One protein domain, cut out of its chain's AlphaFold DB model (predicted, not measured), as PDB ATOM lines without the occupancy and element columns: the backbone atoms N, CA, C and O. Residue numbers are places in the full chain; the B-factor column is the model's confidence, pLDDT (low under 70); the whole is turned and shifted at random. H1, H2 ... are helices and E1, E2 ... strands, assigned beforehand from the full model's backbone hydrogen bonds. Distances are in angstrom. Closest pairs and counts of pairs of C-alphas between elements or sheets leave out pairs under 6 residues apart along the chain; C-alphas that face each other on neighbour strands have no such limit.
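This is residues 37 to 173 of the 195 residues of an uncharacterized protein of Ideonella sp. MAG2 (UniProt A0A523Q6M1). Eight strands, E1 to E8, make a closed barrel, and one helix, H1, lies along its outside, over E3. The strands form a meander, each the antiparallel neighbour of the one before, and E8 closes the ring on E1. The printed part has 137 residues, with the eight named strands first and H1 last, and is mostly strand. It is compact, with a radius of gyration of the C-alphas of 14.9 A, and spans 47 by 40 by 28 A.

Start at E1, residues 37 to 44: E2, residues 51 to 66, lies on one side of it, and E8, residues 134 to 148, on the other side. Within hydrogen-bond range are N 40 and O 56 of E1 and E2, 2.8 A, and N 41 and O 142 of E1 and E8, 2.8 A. Go on from E2 to E3, residues 69 to 76, at N 61 and O 73, 2.8 A; to E4, residues 83 to 89, at N 72 and O 86, 2.9 A; and to E5, residues 92 to 100, at N 85 and O 96, 2.8 A. E6, residues 104 to 112, follows at N 95 and O 108, 2.8 A, then E7, residues 118 to 127, at N 107 and O 124, 2.9 A, and E8 at N 123 and O 139, 2.9 A. H1, residues 159 to 172, is on the barrel, outside it, at a height over the sheet of 8.9 A. It lies over E3 and only just over E4, on which 3 of its C-alphas fall, and runs along the strands, at 9 degrees to E3 on the local plane. Its closest C-alphas to E3 are those of Ser 170 and Ser 76, 5.5 A apart. In H1 every O i to N i+4 pair is within hydrogen-bond range.

Find C-alpha 37 at (-31.729, -33.001, 8.054), where E1 begins its 23.1 A. E2 measures 38.5 A and bends by 72 degrees at residue 63; E3 to E6 measure 23.0, 20.1, 25.0 and 26.0 A. E7, 28.6 A, bends by 52 degrees at residue 121, and E8, 34.3 A, by 72 degrees at residue 145. H1 runs 20.3 A to C-alpha 172 at (-36.425, -20.564, -0.155).

The two C-alphas farthest apart, those of Asn 48 and Asn 156, are 48.5 A apart. The printed part has no cut and no long link. The model's mean pLDDT over the printed part is 89.6; look at residues 101 to 102 for the two residues under 70.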
ATOM      1  N   LEU A  37     -31.720 -34.279   7.364       94.06
ATOM      2  CA  LEU A  37     -31.729 -33.001   8.054       94.06
ATOM      3  C   LEU A  37     -30.772 -33.051   9.243       94.06
ATOM      4  O   LEU A  37     -30.914 -33.891  10.137       94.06
ATOM      5  N   TRP A  38     -29.838 -32.110   9.274       95.50
ATOM      6  CA  TRP A  38     -28.892 -31.913  10.362       95.50
ATOM      7  C   TRP A  38     -29.004 -30.491  10.903       95.50
ATOM      8  O   TRP A  38     -29.057 -29.533  10.137       95.50
ATOM      9  N   SER A  39     -29.008 -30.350  12.225       96.56
ATOM     10  CA  SER A  39     -28.791 -29.070  12.891       96.56
ATOM     11  C   SER A  39     -27.310 -28.904  13.167       96.56
ATOM     12  O   SER A  39     -26.712 -29.756  13.819       96.56
ATOM     13  N   ILE A  40     -26.725 -27.824  12.672       96.38
ATOM     14  CA  ILE A  40     -25.323 -27.473  12.846       96.38
ATOM     15  C   ILE A  40     -25.214 -26.251  13.754       96.38
ATOM     16  O   ILE A  40     -25.882 -25.243  13.542       96.38
ATOM     17  N   THR A  41     -24.384 -26.349  14.788       95.12
ATOM     18  CA  THR A  41     -24.153 -25.285  15.768       95.12
ATOM     19  C   THR A  41     -22.683 -24.906  15.804       95.12
ATOM     20  O   THR A  41     -21.853 -25.754  16.123       95.12
ATOM     21  N   PHE A  42     -22.387 -23.639  15.523       94.06
ATOM     22  CA  PHE A  42     -21.068 -23.026  15.640       94.06
ATOM     23  C   PHE A  42     -20.799 -22.554  17.065       94.06
ATOM     24  O   PHE A  42     -21.640 -21.885  17.678       94.06
ATOM     25  N   TYR A  43     -19.588 -22.817  17.538       91.62
ATOM     26  CA  TYR A  43     -19.056 -22.300  18.790       91.62
ATOM     27  C   TYR A  43     -17.845 -21.414  18.505       91.62
ATOM     28  O   TYR A  43     -16.966 -21.782  17.728       91.62
ATOM     29  N   ASP A  44     -17.813 -20.241  19.132       84.88
ATOM     30  CA  ASP A  44     -16.662 -19.345  19.081       84.88
ATOM     31  C   ASP A  44     -15.523 -19.909  19.938       84.88
ATOM     32  O   ASP A  44     -15.570 -19.874  21.171       84.88
ATOM     33  N   ASP A  45     -14.492 -20.417  19.265       81.38
ATOM     34  CA  ASP A  45     -13.303 -21.002  19.891       81.38
ATOM     35  C   ASP A  45     -12.363 -19.949  20.493       81.38
ATOM     36  O   ASP A  45     -11.428 -20.296  21.214       81.38
ATOM     37  N   THR A  46     -12.587 -18.660  20.220       79.75
ATOM     38  CA  THR A  46     -11.859 -17.576  20.894       79.75
ATOM     39  C   THR A  46     -12.440 -17.270  22.277       79.75
ATOM     40  O   THR A  46     -11.798 -16.601  23.090       79.75
ATOM     41  N   SER A  47     -13.629 -17.803  22.580       79.50
ATOM     42  CA  SER A  47     -14.270 -17.690  23.885       79.50
ATOM     43  C   SER A  47     -13.860 -18.832  24.815       79.50
ATOM     44  O   SER A  47     -14.036 -20.012  24.513       79.50
ATOM     45  N   ASN A  48     -13.431 -18.481  26.031       80.31
ATOM     46  CA  ASN A  48     -13.084 -19.445  27.085       80.31
ATOM     47  C   ASN A  48     -14.257 -20.338  27.529       80.31
ATOM     48  O   ASN A  48     -14.049 -21.293  28.273       80.31
ATOM     49  N   THR A  49     -15.488 -20.019  27.129       83.31
ATOM     50  CA  THR A  49     -16.688 -20.789  27.480       83.31
ATOM     51  C   THR A  49     -17.295 -21.528  26.294       83.31
ATOM     52  O   THR A  49     -18.374 -22.093  26.458       83.31
ATOM     53  N   HIS A  50     -16.637 -21.534  25.124       80.06
ATOM     54  CA  HIS A  50     -17.191 -22.083  23.878       80.06
ATOM     55  C   HIS A  50     -18.597 -21.524  23.644       80.06
ATOM     56  O   HIS A  50     -19.598 -22.240  23.657       80.06
ATOM     57  N   THR A  51     -18.692 -20.201  23.535       87.12
ATOM     58  CA  THR A  51     -19.991 -19.543  23.391       87.12
ATOM     59  C   THR A  51     -20.619 -19.943  22.059       87.12
ATOM     60  O   THR A  51     -20.005 -19.796  21.005       87.12
ATOM     61  N   GLN A  52     -21.846 -20.459  22.106       89.69
ATOM     62  CA  GLN A  52     -22.625 -20.740  20.906       89.69
ATOM     63  C   GLN A  52     -22.886 -19.434  20.152       89.69
ATOM     64  O   GLN A  52     -23.460 -18.501  20.714       89.69
ATOM     65  N   TRP A  53     -22.500 -19.386  18.878       84.12
ATOM     66  CA  TRP A  53     -22.670 -18.189  18.054       84.12
ATOM     67  C   TRP A  53     -23.848 -18.315  17.088       84.12
ATOM     68  O   TRP A  53     -24.663 -17.401  16.977       84.12
ATOM     69  N   ALA A  54     -23.977 -19.456  16.409       86.31
ATOM     70  CA  ALA A  54     -25.028 -19.668  15.423       86.31
ATOM     71  C   ALA A  54     -25.482 -21.125  15.398       86.31
ATOM     72  O   ALA A  54     -24.660 -22.033  15.468       86.31
ATOM     73  N   THR A  55     -26.785 -21.341  15.233       92.25
ATOM     74  CA  THR A  55     -27.356 -22.647  14.888       92.25
ATOM     75  C   THR A  55     -28.140 -22.509  13.599       92.25
ATOM     76  O   THR A  55     -28.900 -21.557  13.431       92.25
ATOM     77  N   GLN A  56     -27.932 -23.444  12.686       93.00
ATOM     78  CA  GLN A  56     -28.571 -23.495  11.381       93.00
ATOM     79  C   GLN A  56     -28.956 -24.940  11.069       93.00
ATOM     80  O   GLN A  56     -28.420 -25.868  11.670       93.00
ATOM     81  N   ASN A  57     -29.865 -25.146  10.123       96.19
ATOM     82  CA  ASN A  57     -30.219 -26.475   9.653       96.19
ATOM     83  C   ASN A  57     -29.792 -26.647   8.198       96.19
ATOM     84  O   ASN A  57     -30.014 -25.766   7.365       96.19
ATOM     85  N   ILE A  58     -29.210 -27.804   7.903       95.88
ATOM     86  CA  ILE A  58     -28.754 -28.190   6.575       95.88
ATOM     87  C   ILE A  58     -29.358 -29.531   6.172       95.88
ATOM     88  O   ILE A  58     -29.511 -30.450   6.975       95.88
ATOM     89  N   CYS A  59     -29.676 -29.634   4.895       95.19
ATOM     90  CA  CYS A  59     -30.097 -30.842   4.224       95.19
ATOM     91  C   CYS A  59     -28.926 -31.418   3.448       95.19
ATOM     92  O   CYS A  59     -28.354 -30.717   2.619       95.19
ATOM     93  N   MET A  60     -28.580 -32.682   3.695       93.88
ATOM     94  CA  MET A  60     -27.524 -33.397   2.973       93.88
ATOM     95  C   MET A  60     -28.131 -34.411   2.000       93.88
ATOM     96  O   MET A  60     -28.881 -35.303   2.406       93.88
ATOM     97  N   LEU A  61     -27.798 -34.253   0.722       90.25
ATOM     98  CA  LEU A  61     -28.259 -35.033  -0.424       90.25
ATOM     99  C   LEU A  61     -27.145 -35.968  -0.894       90.25
ATOM    100  O   LEU A  61     -26.089 -35.503  -1.327       90.25
ATOM    101  N   GLN A  62     -27.409 -37.272  -0.874       85.25
ATOM    102  CA  GLN A  62     -26.466 -38.272  -1.363       85.25
ATOM    103  C   GLN A  62     -26.380 -38.229  -2.888       85.25
ATOM    104  O   GLN A  62     -27.388 -38.338  -3.585       85.25
ATOM    105  N   GLY A  63     -25.157 -38.102  -3.390       81.12
ATOM    106  CA  GLY A  63     -24.807 -38.266  -4.791       81.12
ATOM    107  C   GLY A  63     -24.208 -39.642  -5.091       81.12
ATOM    108  O   GLY A  63     -24.466 -40.619  -4.383       81.12
ATOM    109  N   PRO A  64     -23.387 -39.739  -6.150       77.00
ATOM    110  CA  PRO A  64     -22.701 -40.972  -6.505       77.00
ATOM    111  C   PRO A  64     -21.782 -41.491  -5.387       77.00
ATOM    112  O   PRO A  64     -21.092 -40.725  -4.709       77.00
ATOM    113  N   THR A  65     -21.719 -42.816  -5.258       82.00
ATOM    114  CA  THR A  65     -20.765 -43.521  -4.389       82.00
ATOM    115  C   THR A  65     -19.755 -44.275  -5.250       82.00
ATOM    116  O   THR A  65     -20.130 -45.016  -6.157       82.00
ATOM    117  N   MET A  66     -18.468 -44.089  -4.963       77.19
ATOM    118  CA  MET A  66     -17.340 -44.747  -5.623       77.19
ATOM    119  C   MET A  66     -16.560 -45.561  -4.586       77.19
ATOM    120  O   MET A  66     -15.797 -45.016  -3.792       77.19
ATOM    121  N   GLY A  67     -16.762 -46.881  -4.575       81.50
ATOM    122  CA  GLY A  67     -16.202 -47.742  -3.531       81.50
ATOM    123  C   GLY A  67     -16.806 -47.411  -2.164       81.50
ATOM    124  O   GLY A  67     -18.015 -47.526  -1.985       81.50
ATOM    125  N   THR A  68     -15.971 -47.003  -1.208       79.69
ATOM    126  CA  THR A  68     -16.376 -46.557   0.140       79.69
ATOM    127  C   THR A  68     -16.557 -45.045   0.249       79.69
ATOM    128  O   THR A  68     -16.984 -44.560   1.295       79.69
ATOM    129  N   HIS A  69     -16.212 -44.308  -0.808       82.38
ATOM    130  CA  HIS A  69     -16.246 -42.857  -0.832       82.38
ATOM    131  C   HIS A  69     -17.552 -42.364  -1.446       82.38
ATOM    132  O   HIS A  69     -17.922 -42.732  -2.565       82.38
ATOM    133  N   SER A  70     -18.223 -41.472  -0.739       85.88
ATOM    134  CA  SER A  70     -19.472 -40.858  -1.162       85.88
ATOM    135  C   SER A  70     -19.274 -39.379  -1.450       85.88
ATOM    136  O   SER A  70     -18.487 -38.703  -0.793       85.88
ATOM    137  N   GLN A  71     -19.984 -38.871  -2.449       89.31
ATOM    138  CA  GLN A  71     -20.074 -37.441  -2.726       89.31
ATOM    139  C   GLN A  71     -21.528 -37.011  -2.642       89.31
ATOM    140  O   GLN A  71     -22.430 -37.818  -2.866       89.31
ATOM    141  N   GLY A  72     -21.767 -35.740  -2.354       91.56
ATOM    142  CA  GLY A  72     -23.120 -35.223  -2.298       91.56
ATOM    143  C   GLY A  72     -23.189 -33.708  -2.257       91.56
ATOM    144  O   GLY A  72     -22.184 -33.002  -2.388       91.56
ATOM    145  N   LEU A  73     -24.412 -33.219  -2.121       94.00
ATOM    146  CA  LEU A  73     -24.728 -31.803  -2.018       94.00
ATOM    147  C   LEU A  73     -25.278 -31.516  -0.634       94.00
ATOM    148  O   LEU A  73     -25.848 -32.391   0.016       94.00
ATOM    149  N   TRP A  74     -25.159 -30.277  -0.196       95.06
ATOM    150  CA  TRP A  74     -25.874 -29.821   0.979       95.06
ATOM    151  C   TRP A  74     -26.428 -28.425   0.757       95.06
ATOM    152  O   TRP A  74     -25.891 -27.642  -0.029       95.06
ATOM    153  N   TYR A  75     -27.523 -28.123   1.439       95.25
ATOM    154  CA  TYR A  75     -28.139 -26.810   1.394       95.25
ATOM    155  C   TYR A  75     -28.794 -26.464   2.720       95.25
ATOM    156  O   TYR A  75     -29.311 -27.328   3.419       95.25
ATOM    157  N   SER A  76     -28.785 -25.187   3.064       95.12
ATOM    158  CA  SER A  76     -29.418 -24.681   4.267       95.12
ATOM    159  C   SER A  76     -30.913 -24.479   4.079       95.12
ATOM    160  O   SER A  76     -31.352 -23.955   3.053       95.12
ATOM    161  N   THR A  77     -31.680 -24.849   5.100       94.44
ATOM    162  CA  THR A  77     -33.120 -24.567   5.194       94.44
ATOM    163  C   THR A  77     -33.418 -23.327   6.036       94.44
ATOM    164  O   THR A  77     -34.533 -22.813   6.003       94.44
ATOM    165  N   THR A  78     -32.426 -22.809   6.766       92.69
ATOM    166  CA  THR A  78     -32.584 -21.685   7.707       92.69
ATOM    167  C   THR A  78     -31.772 -20.451   7.326       92.69
ATOM    168  O   THR A  78     -31.914 -19.402   7.951       92.69
ATOM    169  N   TYR A  79     -30.935 -20.553   6.296       89.69
ATOM    170  CA  TYR A  79     -30.112 -19.458   5.810       89.69
ATOM    171  C   TYR A  79     -30.079 -19.438   4.283       89.69
ATOM    172  O   TYR A  79     -29.630 -20.388   3.637       89.69
ATOM    173  N   ASN A  80     -30.541 -18.329   3.705       90.88
ATOM    174  CA  ASN A  80     -30.643 -18.173   2.261       90.88
ATOM    175  C   ASN A  80     -29.303 -18.374   1.544       90.88
ATOM    176  O   ASN A  80     -28.326 -17.683   1.837       90.88
ATOM    177  N   ARG A  81     -29.297 -19.268   0.549       90.06
ATOM    178  CA  ARG A  81     -28.161 -19.524  -0.351       90.06
ATOM    179  C   ARG A  81     -26.885 -20.024   0.345       90.06
ATOM    180  O   ARG A  81     -25.808 -19.935  -0.232       90.06
ATOM    181  N   TRP A  82     -27.001 -20.592   1.545       93.00
ATOM    182  CA  TRP A  82     -25.902 -21.345   2.151       93.00
ATOM    183  C   TRP A  82     -25.938 -22.785   1.653       93.00
ATOM    184  O   TRP A  82     -26.796 -23.563   2.067       93.00
ATOM    185  N   ILE A  83     -25.075 -23.103   0.687       95.19
ATOM    186  CA  ILE A  83     -25.093 -24.373  -0.055       95.19
ATOM    187  C   ILE A  83     -23.695 -24.832  -0.413       95.19
ATOM    188  O   ILE A  83     -22.770 -24.027  -0.510       95.19
ATOM    189  N   GLY A  84     -23.565 -26.111  -0.745       95.81
ATOM    190  CA  GLY A  84     -22.304 -26.617  -1.237       95.81
ATOM    191  C   GLY A  84     -22.294 -28.091  -1.593       95.81
ATOM    192  O   GLY A  84     -23.321 -28.717  -1.862       95.81
ATOM    193  N   ARG A  85     -21.081 -28.634  -1.614       95.69
ATOM    194  CA  ARG A  85     -20.785 -30.039  -1.880       95.69
ATOM    195  C   ARG A  85     -20.129 -30.660  -0.663       95.69
ATOM    196  O   ARG A  85     -19.511 -29.958   0.141       95.69
ATOM    197  N   TYR A  86     -20.246 -31.970  -0.538       95.19
ATOM    198  CA  TYR A  86     -19.509 -32.717   0.463       95.19
ATOM    199  C   TYR A  86     -18.935 -34.007  -0.102       95.19
ATOM    200  O   TYR A  86     -19.402 -34.540  -1.113       95.19
ATOM    201  N   THR A  87     -17.921 -34.504   0.588       93.19
ATOM    202  CA  THR A  87     -17.404 -35.853   0.455       93.19
ATOM    203  C   THR A  87     -17.453 -36.554   1.803       93.19
ATOM    204  O   THR A  87     -17.379 -35.923   2.859       93.19
ATOM    205  N   GLU A  88     -17.620 -37.867   1.769       90.38
ATOM    206  CA  GLU A  88     -17.736 -38.699   2.954       90.38
ATOM    207  C   GLU A  88     -16.944 -39.988   2.762       90.38
ATOM    208  O   GLU A  88     -17.082 -40.676   1.750       90.38
ATOM    209  N   GLU A  89     -16.144 -40.330   3.769       87.56
ATOM    210  CA  GLU A  89     -15.466 -41.617   3.862       87.56
ATOM    211  C   GLU A  89     -15.515 -42.122   5.310       87.56
ATOM    212  O   GLU A  89     -14.986 -41.510   6.244       87.56
ATOM    213  N   GLY A  90     -16.199 -43.248   5.518       85.31
ATOM    214  CA  GLY A  90     -16.433 -43.794   6.853       85.31
ATOM    215  C   GLY A  90     -17.190 -42.806   7.746       85.31
ATOM    216  O   GLY A  90     -18.365 -42.527   7.517       85.31
ATOM    217  N   ASN A  91     -16.528 -42.302   8.791       87.50
ATOM    218  CA  ASN A  91     -17.096 -41.304   9.702       87.50
ATOM    219  C   ASN A  91     -16.756 -39.857   9.344       87.50
ATOM    220  O   ASN A  91     -17.369 -38.961   9.923       87.50
ATOM    221  N   GLN A  92     -15.791 -39.637   8.454       92.69
ATOM    222  CA  GLN A  92     -15.302 -38.311   8.100       92.69
ATOM    223  C   GLN A  92     -16.183 -37.707   7.017       92.69
ATOM    224  O   GLN A  92     -16.496 -38.365   6.024       92.69
ATOM    225  N   VAL A  93     -16.558 -36.450   7.211       94.12
ATOM    226  CA  VAL A  93     -17.304 -35.657   6.245       94.12
ATOM    227  C   VAL A  93     -16.552 -34.354   6.026       94.12
ATOM    228  O   VAL A  93     -16.264 -33.623   6.977       94.12
ATOM    229  N   HIS A  94     -16.261 -34.058   4.765       96.62
ATOM    230  CA  HIS A  94     -15.659 -32.805   4.333       96.62
ATOM    231  C   HIS A  94     -16.653 -32.064   3.460       96.62
ATOM    232  O   HIS A  94     -17.205 -32.626   2.522       96.62
ATOM    233  N   MET A  95     -16.889 -30.800   3.761       96.81
ATOM    234  CA  MET A  95     -17.880 -29.975   3.096       96.81
ATOM    235  C   MET A  95     -17.220 -28.683   2.657       96.81
ATOM    236  O   MET A  95     -16.419 -28.110   3.392       96.81
ATOM    237  N   ILE A  96     -17.592 -28.220   1.474       97.00
ATOM    238  CA  ILE A  96     -17.240 -26.902   0.958       97.00
ATOM    239  C   ILE A  96     -18.496 -26.247   0.408       97.00
ATOM    240  O   ILE A  96     -19.382 -26.949  -0.084       97.00
ATOM    241  N   GLY A  97     -18.578 -24.925   0.448       95.06
ATOM    242  CA  GLY A  97     -19.733 -24.208  -0.066       95.06
ATOM    243  C   GLY A  97     -19.570 -22.701  -0.078       95.06
ATOM    244  O   GLY A  97     -18.477 -22.169   0.107       95.06
ATOM    245  N   ASP A  98     -20.691 -22.033  -0.302       91.81
ATOM    246  CA  ASP A  98     -20.818 -20.586  -0.217       91.81
ATOM    247  C   ASP A  98     -21.785 -20.251   0.923       91.81
ATOM    248  O   ASP A  98     -22.885 -20.798   0.949       91.81
ATOM    249  N   PHE A  99     -21.419 -19.346   1.839       85.12
ATOM    250  CA  PHE A  99     -22.313 -18.812   2.893       85.12
ATOM    251  C   PHE A  99     -22.812 -17.395   2.589       85.12
ATOM    252  O   PHE A  99     -23.679 -16.850   3.276       85.12
ATOM    253  N   TRP A 100     -22.282 -16.772   1.538       78.06
ATOM    254  CA  TRP A 100     -22.720 -15.466   1.082       78.06
ATOM    255  C   TRP A 100     -22.560 -15.354  -0.434       78.06
ATOM    256  O   TRP A 100     -21.502 -15.641  -0.988       78.06
ATOM    257  N   THR A 101     -23.632 -14.926  -1.109       67.44
ATOM    258  CA  THR A 101     -23.673 -14.735  -2.565       67.44
ATOM    259  C   THR A 101     -22.440 -13.987  -3.080       67.44
ATOM    260  O   THR A 101     -22.281 -12.796  -2.823       67.44
ATOM    261  N   GLY A 102     -21.615 -14.674  -3.872       68.19
ATOM    262  CA  GLY A 102     -20.450 -14.100  -4.543       68.19
ATOM    263  C   GLY A 102     -19.138 -14.447  -3.847       68.19
ATOM    264  O   GLY A 102     -18.393 -15.280  -4.357       68.19
ATOM    265  N   ALA A 103     -18.848 -13.797  -2.719       74.44
ATOM    266  CA  ALA A 103     -17.496 -13.775  -2.156       74.44
ATOM    267  C   ALA A 103     -17.286 -14.666  -0.919       74.44
ATOM    268  O   ALA A 103     -16.141 -14.994  -0.615       74.44
ATOM    269  N   GLY A 104     -18.351 -15.048  -0.203       87.69
ATOM    270  CA  GLY A 104     -18.229 -15.799   1.049       87.69
ATOM    271  C   GLY A 104     -18.153 -17.301   0.818       87.69
ATOM    272  O   GLY A 104     -19.112 -17.897   0.327       87.69
ATOM    273  N   LYS A 105     -17.028 -17.893   1.209       92.56
ATOM    274  CA  LYS A 105     -16.714 -19.315   1.126       92.56
ATOM    275  C   LYS A 105     -16.775 -19.973   2.488       92.56
ATOM    276  O   LYS A 105     -16.453 -19.365   3.505       92.56
ATOM    277  N   ASP A 106     -17.189 -21.224   2.473       93.31
ATOM    278  CA  ASP A 106     -17.357 -22.030   3.664       93.31
ATOM    279  C   ASP A 106     -16.672 -23.385   3.491       93.31
ATOM    280  O   ASP A 106     -16.724 -23.990   2.414       93.31
ATOM    281  N   ALA A 107     -16.051 -23.868   4.559       95.69
ATOM    282  CA  ALA A 107     -15.582 -25.228   4.691       95.69
ATOM    283  C   ALA A 107     -15.928 -25.779   6.073       95.69
ATOM    284  O   ALA A 107     -15.695 -25.156   7.111       95.69
ATOM    285  N   MET A 108     -16.408 -27.018   6.086       96.88
ATOM    286  CA  MET A 108     -16.657 -27.758   7.314       96.88
ATOM    287  C   MET A 108     -16.002 -29.128   7.221       96.88
ATOM    288  O   MET A 108     -16.072 -29.802   6.198       96.88
ATOM    289  N   THR A 109     -15.357 -29.561   8.293       97.31
ATOM    290  CA  THR A 109     -14.861 -30.935   8.421       97.31
ATOM    291  C   THR A 109     -15.312 -31.475   9.751       97.31
ATOM    292  O   THR A 109     -15.040 -30.860  10.780       97.31
ATOM    293  N   TRP A 110     -16.002 -32.606   9.742       96.56
ATOM    294  CA  TRP A 110     -16.560 -33.183  10.951       96.56
ATOM    295  C   TRP A 110     -16.587 -34.703  10.894       96.56
ATOM    296  O   TRP A 110     -16.472 -35.326   9.840       96.56
ATOM    297  N   SER A 111     -16.707 -35.303  12.072       94.44
ATOM    298  CA  SER A 111     -16.785 -36.743  12.246       94.44
ATOM    299  C   SER A 111     -18.082 -37.129  12.932       94.44
ATOM    300  O   SER A 111     -18.449 -36.554  13.960       94.44
ATOM    301  N   LYS A 112     -18.753 -38.145  12.397       90.31
ATOM    302  CA  LYS A 112     -19.917 -38.762  13.040       90.31
ATOM    303  C   LYS A 112     -19.482 -39.550  14.269       90.31
ATOM    304  O   LYS A 112     -18.462 -40.243  14.255       90.31
ATOM    305  N   VAL A 113     -20.286 -39.487  15.324       89.56
ATOM    306  CA  VAL A 113     -20.089 -40.311  16.515       89.56
ATOM    307  C   VAL A 113     -20.809 -41.640  16.319       89.56
ATOM    308  O   VAL A 113     -22.031 -41.695  16.192       89.56
ATOM    309  N   THR A 114     -20.047 -42.732  16.301       81.25
ATOM    310  CA  THR A 114     -20.575 -44.093  16.130       81.25
ATOM    311  C   THR A 114     -21.708 -44.387  17.118       81.25
ATOM    312  O   THR A 114     -21.562 -44.185  18.323       81.25
ATOM    313  N   GLY A 115     -22.835 -44.882  16.598       78.56
ATOM    314  CA  GLY A 115     -24.011 -45.235  17.397       78.56
ATOM    315  C   GLY A 115     -24.826 -44.043  17.906       78.56
ATOM    316  O   GLY A 115     -25.741 -44.243  18.703       78.56
ATOM    317  N   LYS A 116     -24.526 -42.815  17.466       83.75
ATOM    318  CA  LYS A 116     -25.265 -41.615  17.858       83.75
ATOM    319  C   LYS A 116     -25.681 -40.772  16.661       83.75
ATOM    320  O   LYS A 116     -25.021 -40.742  15.631       83.75
ATOM    321  N   MET A 117     -26.739 -39.997  16.857       89.94
ATOM    322  CA  MET A 117     -27.258 -39.026  15.890       89.94
ATOM    323  C   MET A 117     -26.530 -37.677  15.996       89.94
ATOM    324  O   MET A 117     -27.154 -36.625  15.904       89.94
ATOM    325  N   GLU A 118     -25.220 -37.690  16.254       93.69
ATOM    326  CA  GLU A 118     -24.419 -36.476  16.429       93.69
ATOM    327  C   GLU A 118     -23.035 -36.595  15.781       93.69
ATOM    328  O   GLU A 118     -22.517 -37.693  15.565       93.69
ATOM    329  N   GLY A 119     -22.432 -35.448  15.492       94.19
ATOM    330  CA  GLY A 119     -21.075 -35.322  14.985       94.19
ATOM    331  C   GLY A 119     -20.420 -34.030  15.458       94.19
ATOM    332  O   GLY A 119     -21.102 -33.109  15.907       94.19
ATOM    333  N   TYR A 120     -19.094 -33.976  15.383       95.94
ATOM    334  CA  TYR A 120     -18.303 -32.837  15.853       95.94
ATOM    335  C   TYR A 120     -17.168 -32.540  14.884       95.94
ATOM    336  O   TYR A 120     -16.651 -33.453  14.234       95.94
ATOM    337  N   GLY A 121     -16.775 -31.277  14.785       96.12
ATOM    338  CA  GLY A 121     -15.738 -30.871  13.851       96.12
ATOM    339  C   GLY A 121     -15.406 -29.393  13.905       96.12
ATOM    340  O   GLY A 121     -15.612 -28.740  14.924       96.12
ATOM    341  N   HIS A 122     -14.943 -28.872  12.775       95.88
ATOM    342  CA  HIS A 122     -14.602 -27.470  12.583       95.88
ATOM    343  C   HIS A 122     -15.394 -26.864  11.430       95.88
ATOM    344  O   HIS A 122     -15.639 -27.527  10.422       95.88
ATOM    345  N   TRP A 123     -15.746 -25.593  11.587       94.81
ATOM    346  CA  TRP A 123     -16.404 -24.757  10.591       94.81
ATOM    347  C   TRP A 123     -15.557 -23.496  10.371       94.81
ATOM    348  O   TRP A 123     -15.047 -22.898  11.321       94.81
ATOM    349  N   GLN A 124     -15.334 -23.163   9.105       93.56
ATOM    350  CA  GLN A 124     -14.464 -22.112   8.606       93.56
ATOM    351  C   GLN A 124     -15.193 -21.298   7.532       93.56
ATOM    352  O   GLN A 124     -15.508 -21.824   6.473       93.56
ATOM    353  N   GLU A 125     -15.391 -20.009   7.781       91.56
ATOM    354  CA  GLU A 125     -15.957 -19.047   6.837       91.56
ATOM    355  C   GLU A 125     -14.907 -17.994   6.489       91.56
ATOM    356  O   GLU A 125     -14.294 -17.390   7.377       91.56
ATOM    357  N   TRP A 126     -14.715 -17.724   5.202       91.06
ATOM    358  CA  TRP A 126     -13.815 -16.673   4.735       91.06
ATOM    359  C   TRP A 126     -14.380 -15.956   3.514       91.06
ATOM    360  O   TRP A 126     -15.231 -16.470   2.793       91.06
ATOM    361  N   VAL A 127     -13.912 -14.735   3.284       89.56
ATOM    362  CA  VAL A 127     -14.259 -13.945   2.104       89.56
ATOM    363  C   VAL A 127     -13.014 -13.776   1.251       89.56
ATOM    364  O   VAL A 127     -11.974 -13.353   1.751       89.56
ATOM    365  N   GLU A 128     -13.127 -14.091  -0.035       84.88
ATOM    366  CA  GLU A 128     -12.050 -13.866  -1.000       84.88
ATOM    367  C   GLU A 128     -11.827 -12.361  -1.215       84.88
ATOM    368  O   GLU A 128     -12.755 -11.627  -1.556       84.88
ATOM    369  N   ASP A 129     -10.589 -11.899  -1.038       82.81
ATOM    370  CA  ASP A 129     -10.173 -10.500  -1.224       82.81
ATOM    371  C   ASP A 129      -9.158 -10.319  -2.366       82.81
ATOM    372  O   ASP A 129      -8.587  -9.245  -2.547       82.81
ATOM    373  N   GLY A 130      -8.939 -11.379  -3.152       80.69
ATOM    374  CA  GLY A 130      -7.944 -11.422  -4.222       80.69
ATOM    375  C   GLY A 130      -6.517 -11.732  -3.752       80.69
ATOM    376  O   GLY A 130      -5.615 -11.746  -4.588       80.69
ATOM    377  N   ALA A 131      -6.302 -11.992  -2.456       84.31
ATOM    378  CA  ALA A 131      -5.017 -12.396  -1.891       84.31
ATOM    379  C   ALA A 131      -5.141 -13.697  -1.075       84.31
ATOM    380  O   ALA A 131      -5.291 -14.773  -1.650       84.31
ATOM    381  N   TYR A 132      -5.030 -13.613   0.254       82.00
ATOM    382  CA  TYR A 132      -5.085 -14.767   1.158       82.00
ATOM    383  C   TYR A 132      -6.502 -15.065   1.664       82.00
ATOM    384  O   TYR A 132      -6.687 -16.042   2.390       82.00
ATOM    385  N   GLY A 133      -7.481 -14.228   1.303       83.12
ATOM    386  CA  GLY A 133      -8.806 -14.237   1.901       83.12
ATOM    387  C   GLY A 133      -8.794 -13.665   3.320       83.12
ATOM    388  O   GLY A 133      -7.781 -13.662   4.021       83.12
ATOM    389  N   ASN A 134      -9.952 -13.184   3.764       85.50
ATOM    390  CA  ASN A 134     -10.153 -12.721   5.132       85.50
ATOM    391  C   ASN A 134     -11.054 -13.694   5.877       85.50
ATOM    392  O   ASN A 134     -12.187 -13.945   5.460       85.50
ATOM    393  N   TRP A 135     -10.558 -14.219   6.997       87.56
ATOM    394  CA  TRP A 135     -11.364 -15.027   7.906       87.56
ATOM    395  C   TRP A 135     -12.547 -14.215   8.419       87.56
ATOM    396  O   TRP A 135     -12.377 -13.125   8.962       87.56
ATOM    397  N   PHE A 136     -13.740 -14.775   8.256       85.00
ATOM    398  CA  PHE A 136     -14.969 -14.226   8.805       85.00
ATOM    399  C   PHE A 136     -15.320 -14.909  10.128       85.00
ATOM    400  O   PHE A 136     -15.581 -14.240  11.127       85.00
ATOM    401  N   ALA A 137     -15.255 -16.242  10.151       86.38
ATOM    402  CA  ALA A 137     -15.457 -17.049  11.344       86.38
ATOM    403  C   ALA A 137     -14.638 -18.343  11.263       86.38
ATOM    404  O   ALA A 137     -14.457 -18.925  10.195       86.38
ATOM    405  N   ARG A 138     -14.139 -18.816  12.405       90.69
ATOM    406  CA  ARG A 138     -13.525 -20.140  12.532       90.69
ATOM    407  C   ARG A 138     -13.764 -20.676  13.930       90.69
ATOM    408  O   ARG A 138     -13.476 -19.981  14.900       90.69
ATOM    409  N   GLY A 139     -14.258 -21.901  14.025       92.44
ATOM    410  CA  GLY A 139     -14.572 -22.481  15.319       92.44
ATOM    411  C   GLY A 139     -14.974 -23.942  15.255       92.44
ATOM    412  O   GLY A 139     -14.989 -24.566  14.185       92.44
ATOM    413  N   ASN A 140     -15.302 -24.491  16.416       95.31
ATOM    414  CA  ASN A 140     -15.838 -25.830  16.537       95.31
ATOM    415  C   ASN A 140     -17.304 -25.857  16.118       95.31
ATOM    416  O   ASN A 140     -18.058 -24.897  16.287       95.31
ATOM    417  N   THR A 141     -17.727 -27.007  15.613       95.56
ATOM    418  CA  THR A 141     -19.118 -27.250  15.264       95.56
ATOM    419  C   THR A 141     -19.633 -28.547  15.867       95.56
ATOM    420  O   THR A 141     -18.909 -29.544  15.949       95.56
ATOM    421  N   LYS A 142     -20.899 -28.532  16.290       95.81
ATOM    422  CA  LYS A 142     -21.674 -29.723  16.649       95.81
ATOM    423  C   LYS A 142     -22.791 -29.902  15.635       95.81
ATOM    424  O   LYS A 142     -23.567 -28.978  15.409       95.81
ATOM    425  N   LEU A 143     -22.915 -31.112  15.110       96.25
ATOM    426  CA  LEU A 143     -24.010 -31.517  14.247       96.25
ATOM    427  C   LEU A 143     -24.913 -32.508  14.980       96.25
ATOM    428  O   LEU A 143     -24.428 -33.407  15.666       96.25
ATOM    429  N   VAL A 144     -26.226 -32.356  14.830       95.50
ATOM    430  CA  VAL A 144     -27.243 -33.274  15.358       95.50
ATOM    431  C   VAL A 144     -28.196 -33.651  14.233       95.50
ATOM    432  O   VAL A 144     -28.798 -32.775  13.617       95.50
ATOM    433  N   LYS A 145     -28.352 -34.946  13.963       93.00
ATOM    434  CA  LYS A 145     -29.282 -35.437  12.942       93.00
ATOM    435  C   LYS A 145     -30.703 -35.323  13.479       93.00
ATOM    436  O   LYS A 145     -31.044 -35.959  14.475       93.00
ATOM    437  N   LEU A 146     -31.516 -34.511  12.814       92.62
ATOM    438  CA  LEU A 146     -32.908 -34.248  13.183       92.62
ATOM    439  C   LEU A 146     -33.893 -35.193  12.486       92.62
ATOM    440  O   LEU A 146     -35.032 -35.317  12.923       92.62
ATOM    441  N   GLY A 147     -33.461 -35.862  11.417       90.44
ATOM    442  CA  GLY A 147     -34.292 -36.775  10.642       90.44
ATOM    443  C   GLY A 147     -34.075 -36.561   9.154       90.44
ATOM    444  O   GLY A 147     -32.937 -36.569   8.677       90.44
ATOM    445  N   GLU A 148     -35.166 -36.362   8.431       90.25
ATOM    446  CA  GLU A 148     -35.154 -36.131   6.993       90.25
ATOM    447  C   GLU A 148     -35.621 -34.715   6.658       90.25
ATOM    448  O   GLU A 148     -36.331 -34.084   7.437       90.25
ATOM    449  N   CYS A 149     -35.243 -34.228   5.482       91.44
ATOM    450  CA  CYS A 149     -35.753 -32.964   4.967       91.44
ATOM    451  C   CYS A 149     -37.158 -33.117   4.388       91.44
ATOM    452  O   CYS A 149     -37.495 -34.176   3.851       91.44
ATOM    453  N   ASP A 150     -37.934 -32.034   4.447       91.25
ATOM    454  CA  ASP A 150     -39.294 -31.980   3.899       91.25
ATOM    455  C   ASP A 150     -39.296 -32.182   2.381       91.25
ATOM    456  O   ASP A 150     -40.094 -32.947   1.838       91.25
ATOM    457  N   TRP A 151     -38.368 -31.520   1.686       89.88
ATOM    458  CA  TRP A 151     -38.183 -31.703   0.254       89.88
ATOM    459  C   TRP A 151     -37.456 -33.017  -0.048       89.88
ATOM    460  O   TRP A 151     -36.423 -33.327   0.553       89.88
ATOM    461  N   LYS A 152     -37.988 -33.767  -1.018       86.06
ATOM    462  CA  LYS A 152     -37.416 -35.026  -1.501       86.06
ATOM    463  C   LYS A 152     -36.964 -34.874  -2.955       86.06
ATOM    464  O   LYS A 152     -37.805 -34.551  -3.800       86.06
ATOM    465  N   PRO A 153     -35.679 -35.113  -3.275       84.56
ATOM    466  CA  PRO A 153     -35.231 -35.118  -4.660       84.56
ATOM    467  C   PRO A 153     -35.908 -36.249  -5.454       84.56
ATOM    468  O   PRO A 153     -36.119 -37.342  -4.922       84.56
ATOM    469  N   PRO A 154     -36.213 -36.043  -6.747       84.75
ATOM    470  CA  PRO A 154     -36.661 -37.124  -7.614       84.75
ATOM    471  C   PRO A 154     -35.611 -38.241  -7.698       84.75
ATOM    472  O   PRO A 154     -34.429 -37.972  -7.900       84.75
ATOM    473  N   VAL A 155     -36.051 -39.501  -7.637       80.06
ATOM    474  CA  VAL A 155     -35.170 -40.689  -7.657       80.06
ATOM    475  C   VAL A 155     -34.283 -40.757  -8.911       80.06
ATOM    476  O   VAL A 155     -33.169 -41.263  -8.855       80.06
ATOM    477  N   ASN A 156     -34.761 -40.212 -10.033       83.06
ATOM    478  CA  ASN A 156     -34.072 -40.251 -11.328       83.06
ATOM    479  C   ASN A 156     -33.429 -38.906 -11.714       83.06
ATOM    480  O   ASN A 156     -33.144 -38.689 -12.891       83.06
ATOM    481  N   ALA A 157     -33.260 -37.978 -10.766       85.75
ATOM    482  CA  ALA A 157     -32.615 -36.697 -11.036       85.75
ATOM    483  C   ALA A 157     -31.144 -36.905 -11.428       85.75
ATOM    484  O   ALA A 157     -30.421 -37.678 -10.795       85.75
ATOM    485  N   THR A 158     -30.684 -36.202 -12.464       89.50
ATOM    486  CA  THR A 158     -29.251 -36.170 -12.774       89.50
ATOM    487  C   THR A 158     -28.505 -35.351 -11.722       89.50
ATOM    488  O   THR A 158     -29.095 -34.559 -10.988       89.50
ATOM    489  N   TRP A 159     -27.180 -35.483 -11.666       88.25
ATOM    490  CA  TRP A 159     -26.368 -34.658 -10.771       88.25
ATOM    491  C   TRP A 159     -26.567 -33.152 -11.006       88.25
ATOM    492  O   TRP A 159     -26.711 -32.389 -10.056       88.25
ATOM    493  N   ALA A 160     -26.652 -32.730 -12.271       91.69
ATOM    494  CA  ALA A 160     -26.907 -31.336 -12.626       91.69
ATOM    495  C   ALA A 160     -28.304 -30.869 -12.174       91.69
ATOM    496  O   ALA A 160     -28.456 -29.737 -11.712       91.69
ATOM    497  N   ASP A 161     -29.313 -31.745 -12.256       91.69
ATOM    498  CA  ASP A 161     -30.649 -31.453 -11.729       91.69
ATOM    499  C   ASP A 161     -30.609 -31.272 -10.210       91.69
ATOM    500  O   ASP A 161     -31.181 -30.313  -9.697       91.69
ATOM    501  N   LEU A 162     -29.890 -32.143  -9.494       90.25
ATOM    502  CA  LEU A 162     -29.730 -32.044  -8.043       90.25
ATOM    503  C   LEU A 162     -29.024 -30.748  -7.628       90.25
ATOM    504  O   LEU A 162     -29.459 -30.112  -6.672       90.25
ATOM    505  N   GLU A 163     -27.984 -30.319  -8.349       92.69
ATOM    506  CA  GLU A 163     -27.300 -29.044  -8.090       92.69
ATOM    507  C   GLU A 163     -28.243 -27.851  -8.251       92.69
ATOM    508  O   GLU A 163     -28.295 -26.967  -7.390       92.69
ATOM    509  N   LYS A 164     -29.035 -27.847  -9.327       94.25
ATOM    510  CA  LYS A 164     -30.033 -26.806  -9.571       94.25
ATOM    511  C   LYS A 164     -31.118 -26.801  -8.492       94.25
ATOM    512  O   LYS A 164     -31.437 -25.743  -7.959       94.25
ATOM    513  N   MET A 165     -31.658 -27.968  -8.149       92.81
ATOM    514  CA  MET A 165     -32.716 -28.096  -7.147       92.81
ATOM    515  C   MET A 165     -32.224 -27.720  -5.744       92.81
ATOM    516  O   MET A 165     -32.916 -26.997  -5.039       92.81
ATOM    517  N   ALA A 166     -31.014 -28.125  -5.348       92.88
ATOM    518  CA  ALA A 166     -30.430 -27.739  -4.061       92.88
ATOM    519  C   ALA A 166     -30.258 -26.213  -3.944       92.88
ATOM    520  O   ALA A 166     -30.534 -25.632  -2.892       92.88
ATOM    521  N   LEU A 167     -29.855 -25.548  -5.035       94.00
ATOM    522  CA  LEU A 167     -29.825 -24.087  -5.096       94.00
ATOM    523  C   LEU A 167     -31.233 -23.492  -4.944       94.00
ATOM    524  O   LEU A 167     -31.414 -22.562  -4.159       94.00
ATOM    525  N   GLU A 168     -32.225 -24.013  -5.666       95.12
ATOM    526  CA  GLU A 168     -33.616 -23.554  -5.572       95.12
ATOM    527  C   GLU A 168     -34.187 -23.713  -4.157       95.12
ATOM    528  O   GLU A 168     -34.799 -22.775  -3.647       95.12
ATOM    529  N   GLU A 169     -33.948 -24.847  -3.495       94.25
ATOM    530  CA  GLU A 169     -34.395 -25.080  -2.119       94.25
ATOM    531  C   GLU A 169     -33.699 -24.139  -1.130       94.25
ATOM    532  O   GLU A 169     -34.356 -23.537  -0.281       94.25
ATOM    533  N   SER A 170     -32.394 -23.903  -1.272       93.56
ATOM    534  CA  SER A 170     -31.697 -22.943  -0.406       93.56
ATOM    535  C   SER A 170     -32.159 -21.503  -0.591       93.56
ATOM    536  O   SER A 170     -32.144 -20.705   0.348       93.56
ATOM    537  N   LEU A 171     -32.588 -21.140  -1.800       92.94
ATOM    538  CA  LEU A 171     -33.141 -19.817  -2.073       92.94
ATOM    539  C   LEU A 171     -34.505 -19.594  -1.403       92.94
ATOM    540  O   LEU A 171     -34.920 -18.436  -1.295       92.94
ATOM    541  N   ARG A 172     -35.180 -20.655  -0.937       93.75
ATOM    542  CA  ARG A 172     -36.425 -20.564  -0.155       93.75
ATOM    543  C   ARG A 172     -36.190 -20.281   1.323       93.75
ATOM    544  O   ARG A 172     -37.109 -19.805   1.983       93.75
ATOM    545  N   ALA A 173     -34.990 -20.548   1.840       91.56
ATOM    546  CA  ALA A 173     -34.670 -20.257   3.230       91.56
ATOM    547  C   ALA A 173     -34.770 -18.742   3.519       91.56
ATOM    548  O   ALA A 173     -34.518 -17.931   2.610       91.56
TER     549      ALA A 173